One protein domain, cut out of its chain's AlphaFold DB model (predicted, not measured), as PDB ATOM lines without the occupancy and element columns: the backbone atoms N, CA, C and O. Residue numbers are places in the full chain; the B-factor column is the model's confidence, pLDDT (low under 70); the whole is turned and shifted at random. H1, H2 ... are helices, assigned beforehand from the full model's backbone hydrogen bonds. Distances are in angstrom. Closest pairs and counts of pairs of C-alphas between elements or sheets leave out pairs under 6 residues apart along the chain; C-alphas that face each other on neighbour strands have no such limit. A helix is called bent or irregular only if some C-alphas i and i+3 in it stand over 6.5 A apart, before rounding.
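What this domain is: This is residues 3 to 50 of the 60 residues of an uncharacterized protein of Bifidobacterium longum subsp. infantis (strain 157F) (UniProt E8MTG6). The model is an open, rod-shaped loop: one long helix, H1, then an extended link that turns at residues 22 to 25 and folds back alongside H1 to a short helix, H2, near the end where H1 begins. The two helices stand a little apart, H2 slants to H1, and residues 42 to 50, of which 42 to 44 belong to H2, stick out. The printed part has 48 residues with two named helices, H1 then H2, and no named strand; the class is all helix. It is only just loose, close to extended, with a radius of gyration of the C-alphas of 14.2 A, and its C-alphas span 42 by 19 by 17 A.

How they stand to each other: H1, residues 3 to 21, is followed by a long link of 13 residues, 22 to 34, and then by H2, residues 35 to 44. H1 and H2 are apart, but only just: their closest C-alphas are 8.4 A from each other. In H1 and H2 each O i to N i+4 pair is within hydrogen-bond range. Neither helix is bent.

Where its parts are: H1 begins at C-alpha 3, at (23.618, 5.548, 46.143), and ends at C-alpha 21, at (27.561, -13.034, 26.696), 27.2 A from first to last C-alpha. H2 runs from C-alpha 35, at (21.300, -9.956, 54.607), to C-alpha 44, at (14.825, 2.777, 55.593), 14.3 A.

The domain as a whole: The C-alphas of Arg 24 and Asn 50, the two farthest apart, are 42.6 A from each other. The printed part has no cut. Residues 20 to 25 stand free, as do residues 42 to 50. The mean pLDDT of the printed part is 78.9; residues 3 to 4 and 22 to 27 are under 70.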
ATOM      1  N   GLU A   3      22.548   6.325  46.796       58.91
ATOM      2  CA  GLU A   3      23.618   5.548  46.143       58.91
ATOM      3  C   GLU A   3      23.360   4.029  46.157       58.91
ATOM      4  O   GLU A   3      23.790   3.319  45.254       58.91
ATOM      5  N   GLU A   4      22.619   3.507  47.144       69.62
ATOM      6  CA  GLU A   4      22.263   2.079  47.210       69.62
ATOM      7  C   GLU A   4      21.497   1.560  45.977       69.62
ATOM      8  O   GLU A   4      21.869   0.502  45.468       69.62
ATOM      9  N   PRO A   5      20.455   2.236  45.451       70.81
ATOM     10  CA  PRO A   5      19.761   1.754  44.257       70.81
ATOM     11  C   PRO A   5      20.632   1.780  42.994       70.81
ATOM     12  O   PRO A   5      20.523   0.861  42.187       70.81
ATOM     13  N   GLU A   6      21.509   2.772  42.834       79.88
ATOM     14  CA  GLU A   6      22.428   2.859  41.687       79.88
ATOM     15  C   GLU A   6      23.448   1.711  41.712       79.88
ATOM     16  O   GLU A   6      23.621   1.013  40.714       79.88
ATOM     17  N   ARG A   7      24.021   1.426  42.887       79.31
ATOM     18  CA  ARG A   7      24.921   0.284  43.096       79.31
ATOM     19  C   ARG A   7      24.229  -1.064  42.869       79.31
ATOM     20  O   ARG A   7      24.828  -1.987  42.325       79.31
ATOM     21  N   ASN A   8      22.963  -1.194  43.264       79.19
ATOM     22  CA  ASN A   8      22.187  -2.412  43.009       79.19
ATOM     23  C   ASN A   8      21.954  -2.628  41.509       79.19
ATOM     24  O   ASN A   8      22.050  -3.758  41.034       79.19
ATOM     25  N   LEU A   9      21.660  -1.554  40.770       83.44
ATOM     26  CA  LEU A   9      21.493  -1.594  39.318       83.44
ATOM     27  C   LEU A   9      22.791  -1.992  38.615       83.44
ATOM     28  O   LEU A   9      22.749  -2.852  37.745       83.44
ATOM     29  N   GLU A  10      23.927  -1.434  39.029       85.06
ATOM     30  CA  GLU A  10      25.245  -1.790  38.489       85.06
ATOM     31  C   GLU A  10      25.556  -3.285  38.673       85.06
ATOM     32  O   GLU A  10      25.961  -3.960  37.726       85.06
ATOM     33  N   ILE A  11      25.298  -3.825  39.868       83.38
ATOM     34  CA  ILE A  11      25.505  -5.245  40.178       83.38
ATOM     35  C   ILE A  11      24.596  -6.143  39.317       83.38
ATOM     36  O   ILE A  11      25.062  -7.129  38.747       83.38
ATOM     37  N   ILE A  12      23.305  -5.807  39.199       86.25
ATOM     38  CA  ILE A  12      22.334  -6.590  38.416       86.25
ATOM     39  C   ILE A  12      22.655  -6.535  36.915       86.25
ATOM     40  O   ILE A  12      22.581  -7.561  36.240       86.25
ATOM     41  N   ASP A  13      23.023  -5.361  36.398       85.69
ATOM     42  CA  ASP A  13      23.398  -5.170  34.994       85.69
ATOM     43  C   ASP A  13      24.685  -5.931  34.642       85.69
ATOM     44  O   ASP A  13      24.770  -6.544  33.577       85.69
ATOM     45  N   GLY A  14      25.652  -5.972  35.566       84.50
ATOM     46  CA  GLY A  14      26.841  -6.820  35.459       84.50
ATOM     47  C   GLY A  14      26.480  -8.290  35.244       84.50
ATOM     48  O   GLY A  14      26.866  -8.874  34.233       84.50
ATOM     49  N   PHE A  15      25.648  -8.865  36.121       81.69
ATOM     50  CA  PHE A  15      25.219 -10.262  35.974       81.69
ATOM     51  C   PHE A  15      24.410 -10.516  34.703       81.69
ATOM     52  O   PHE A  15      24.578 -11.559  34.075       81.69
ATOM     53  N   ALA A  16      23.534  -9.588  34.311       83.88
ATOM     54  CA  ALA A  16      22.730  -9.733  33.101       83.88
ATOM     55  C   ALA A  16      23.602  -9.735  31.838       83.88
ATOM     56  O   ALA A  16      23.369 -10.539  30.933       83.88
ATOM     57  N   ARG A  17      24.623  -8.870  31.785       83.50
ATOM     58  CA  ARG A  17      25.592  -8.818  30.685       83.50
ATOM     59  C   ARG A  17      26.414 -10.100  30.606       83.50
ATOM     60  O   ARG A  17      26.529 -10.662  29.520       83.50
ATOM     61  N   ASP A  18      26.940 -10.564  31.735       79.62
ATOM     62  CA  ASP A  18      27.752 -11.781  31.796       79.62
ATOM     63  C   ASP A  18      26.929 -13.015  31.393       79.62
ATOM     64  O   ASP A  18      27.379 -13.829  30.588       79.62
ATOM     65  N   ALA A  19      25.674 -13.104  31.852       75.38
ATOM     66  CA  ALA A  19      24.747 -14.162  31.452       75.38
ATOM     67  C   ALA A  19      24.379 -14.105  29.956       75.38
ATOM     68  O   ALA A  19      24.215 -15.148  29.325       75.38
ATOM     69  N   ALA A  20      24.252 -12.908  29.372       76.69
ATOM     70  CA  ALA A  20      23.920 -12.727  27.956       76.69
ATOM     71  C   ALA A  20      25.107 -12.976  27.007       76.69
ATOM     72  O   ALA A  20      24.894 -13.256  25.827       76.69
ATOM     73  N   ALA A  21      26.345 -12.861  27.493       75.81
ATOM     74  CA  ALA A  21      27.561 -13.034  26.696       75.81
ATOM     75  C   ALA A  21      27.997 -14.507  26.520       75.81
ATOM     76  O   ALA A  21      28.885 -14.787  25.710       75.81
ATOM     77  N   GLY A  22      27.407 -15.452  27.260       63.81
ATOM     78  CA  GLY A  22      27.796 -16.865  27.237       63.81
ATOM     79  C   GLY A  22      27.192 -17.669  26.078       63.81
ATOM     80  O   GLY A  22      26.019 -18.021  26.120       63.81
ATOM     81  N   ASP A  23      28.014 -18.041  25.088       62.75
ATOM     82  CA  ASP A  23      27.695 -19.017  24.016       62.75
ATOM     83  C   ASP A  23      28.343 -20.406  24.265       62.75
ATOM     84  O   ASP A  23      28.345 -21.294  23.414       62.75
ATOM     85  N   ARG A  24      28.946 -20.620  25.444       56.84
ATOM     86  CA  ARG A  24      29.511 -21.909  25.881       56.84
ATOM     87  C   ARG A  24      29.235 -22.106  27.367       56.84
ATOM     88  O   ARG A  24      29.464 -21.186  28.137       56.84
ATOM     89  N   GLU A  25      28.700 -23.285  27.687       59.53
ATOM     90  CA  GLU A  25      28.547 -23.921  29.006       59.53
ATOM     91  C   GLU A  25      28.715 -22.970  30.204       59.53
ATOM     92  O   GLU A  25      29.826 -22.644  30.598       59.53
ATOM     93  N   ALA A  26      27.579 -22.493  30.726       61.47
ATOM     94  CA  ALA A  26      27.455 -21.449  31.740       61.47
ATOM     95  C   ALA A  26      28.481 -21.554  32.884       61.47
ATOM     96  O   ALA A  26      28.311 -22.347  33.813       61.47
ATOM     97  N   ASP A  27      29.508 -20.704  32.849       66.06
ATOM     98  CA  ASP A  27      30.350 -20.456  34.013       66.06
ATOM     99  C   ASP A  27      29.485 -19.863  35.138       66.06
ATOM    100  O   ASP A  27      28.654 -18.974  34.927       66.06
ATOM    101  N   LEU A  28      29.647 -20.394  36.351       70.19
ATOM    102  CA  LEU A  28      28.877 -19.971  37.517       70.19
ATOM    103  C   LEU A  28      29.255 -18.535  37.900       70.19
ATOM    104  O   LEU A  28      30.341 -18.285  38.420       70.19
ATOM    105  N   ILE A  29      28.324 -17.604  37.709       70.25
ATOM    106  CA  ILE A  29      28.470 -16.222  38.165       70.25
ATOM    107  C   ILE A  29      28.081 -16.149  39.650       70.25
ATOM    108  O   ILE A  29      26.959 -16.501  40.023       70.25
ATOM    109  N   THR A  30      28.999 -15.699  40.512       71.62
ATOM    110  CA  THR A  30      28.780 -15.592  41.967       71.62
ATOM    111  C   THR A  30      28.965 -14.170  42.465       71.62
ATOM    112  O   THR A  30      29.892 -13.486  42.035       71.62
ATOM    113  N   ALA A  31      28.168 -13.761  43.450       76.88
ATOM    114  CA  ALA A  31      28.419 -12.539  44.198       76.88
ATOM    115  C   ALA A  31      27.958 -12.630  45.645       76.88
ATOM    116  O   ALA A  31      27.022 -13.355  45.985       76.88
ATOM    117  N   GLU A  32      28.627 -11.860  46.495       81.00
ATOM    118  CA  GLU A  32      28.317 -11.790  47.912       81.00
ATOM    119  C   GLU A  32      27.135 -10.852  48.162       81.00
ATOM    120  O   GLU A  32      27.152  -9.673  47.803       81.00
ATOM    121  N   LEU A  33      26.103 -11.384  48.816       81.81
ATOM    122  CA  LEU A  33      24.918 -10.638  49.225       81.81
ATOM    123  C   LEU A  33      24.858 -10.562  50.752       81.81
ATOM    124  O   LEU A  33      24.931 -11.580  51.440       81.81
ATOM    125  N   SER A  34      24.672  -9.355  51.287       85.38
ATOM    126  CA  SER A  34      24.522  -9.131  52.727       85.38
ATOM    127  C   SER A  34      23.052  -9.062  53.127       85.38
ATOM    128  O   SER A  34      22.302  -8.184  52.691       85.38
ATOM    129  N   ARG A  35      22.647  -9.966  54.024       89.00
ATOM    130  CA  ARG A  35      21.300  -9.956  54.607       89.00
ATOM    131  C   ARG A  35      21.069  -8.740  55.504       89.00
ATOM    132  O   ARG A  35      19.969  -8.204  55.524       89.00
ATOM    133  N   GLU A  36      22.114  -8.283  56.187       91.19
ATOM    134  CA  GLU A  36      22.070  -7.089  57.032       91.19
ATOM    135  C   GLU A  36      21.789  -5.829  56.205       91.19
ATOM    136  O   GLU A  36      20.913  -5.042  56.558       91.19
ATOM    137  N   CYS A  37      22.473  -5.678  55.067       86.12
ATOM    138  CA  CYS A  37      22.259  -4.556  54.154       86.12
ATOM    139  C   CYS A  37      20.826  -4.565  53.588       86.12
ATOM    140  O   CYS A  37      20.156  -3.533  53.566       86.12
ATOM    141  N   LEU A  38      20.296  -5.746  53.243       85.56
ATOM    142  CA  LEU A  38      18.906  -5.890  52.802       85.56
ATOM    143  C   LEU A  38      17.891  -5.521  53.900       85.56
ATOM    144  O   LEU A  38      16.887  -4.859  53.624       85.56
ATOM    145  N   ASP A  39      18.132  -5.939  55.143       90.06
ATOM    146  CA  ASP A  39      17.255  -5.623  56.275       90.06
ATOM    147  C   ASP A  39      17.307  -4.133  56.642       90.06
ATOM    148  O   ASP A  39      16.271  -3.548  56.973       90.06
ATOM    149  N   TYR A  40      18.475  -3.495  56.527       88.00
ATOM    150  CA  TYR A  40      18.617  -2.046  56.662       88.00
ATOM    151  C   TYR A  40      17.802  -1.308  55.594       88.00
ATOM    152  O   TYR A  40      16.961  -0.473  55.934       88.00
ATOM    153  N   ALA A  41      17.961  -1.675  54.318       86.75
ATOM    154  CA  ALA A  41      17.232  -1.061  53.212       86.75
ATOM    155  C   ALA A  41      15.706  -1.179  53.386       86.75
ATOM    156  O   ALA A  41      14.978  -0.201  53.202       86.75
ATOM    157  N   ARG A  42      15.211  -2.344  53.833       86.94
ATOM    158  CA  ARG A  42      13.781  -2.574  54.117       86.94
ATOM    159  C   ARG A  42      13.223  -1.668  55.212       86.94
ATOM    160  O   ARG A  42      12.056  -1.296  55.134       86.94
ATOM    161  N   ARG A  43      14.022  -1.342  56.233       87.31
ATOM    162  CA  ARG A  43      13.623  -0.432  57.320       87.31
ATOM    163  C   ARG A  43      13.642   1.025  56.870       87.31
ATOM    164  O   ARG A  43      12.753   1.782  57.245       87.31
ATOM    165  N   THR A  44      14.637   1.400  56.070       88.19
ATOM    166  CA  THR A  44      14.825   2.777  55.593       88.19
ATOM    167  C   THR A  44      13.789   3.157  54.534       88.19
ATOM    168  O   THR A  44      13.211   4.239  54.600       88.19
ATOM    169  N   LEU A  45      13.518   2.267  53.574       85.50
ATOM    170  CA  LEU A  45      12.556   2.476  52.490       85.50
ATOM    171  C   LEU A  45      11.633   1.249  52.360       85.50
ATOM    172  O   LEU A  45      11.884   0.366  51.536       85.50
ATOM    173  N   PRO A  46      10.530   1.179  53.134       83.94
ATOM    174  CA  PRO A  46       9.653   0.006  53.204       83.94
ATOM    175  C   PRO A  46       8.691  -0.092  52.003       83.94
ATOM    176  O   PRO A  46       7.490  -0.313  52.150       83.94
ATOM    177  N   VAL A  47       9.205   0.061  50.781       83.31
ATOM    178  CA  VAL A  47       8.418   0.142  49.534       83.31
ATOM    179  C   VAL A  47       7.491  -1.057  49.326       83.31
ATOM    180  O   VAL A  47       6.373  -0.893  48.844       83.31
ATOM    181  N   LEU A  48       7.913  -2.252  49.754       80.19
ATOM    182  CA  LEU A  48       7.103  -3.468  49.661       80.19
ATOM    183  C   LEU A  48       5.982  -3.520  50.704       80.19
ATOM    184  O   LEU A  48       4.939  -4.092  50.418       80.19
ATOM    185  N   GLN A  49       6.166  -2.923  51.884       81.88
ATOM    186  CA  GLN A  49       5.104  -2.824  52.895       81.88
ATOM    187  C   GLN A  49       4.081  -1.749  52.505       81.88
ATOM    188  O   GLN A  49       2.896  -1.885  52.785       81.88
ATOM    189  N   ASN A  50       4.533  -0.709  51.802       81.88
ATOM    190  CA  ASN A  50       3.697   0.393  51.324       81.88
ATOM    191  C   ASN A  50       2.907   0.064  50.051       81.88
ATOM    192  O   ASN A  50       2.175   0.917  49.538       81.88
TER     193      ASN A  50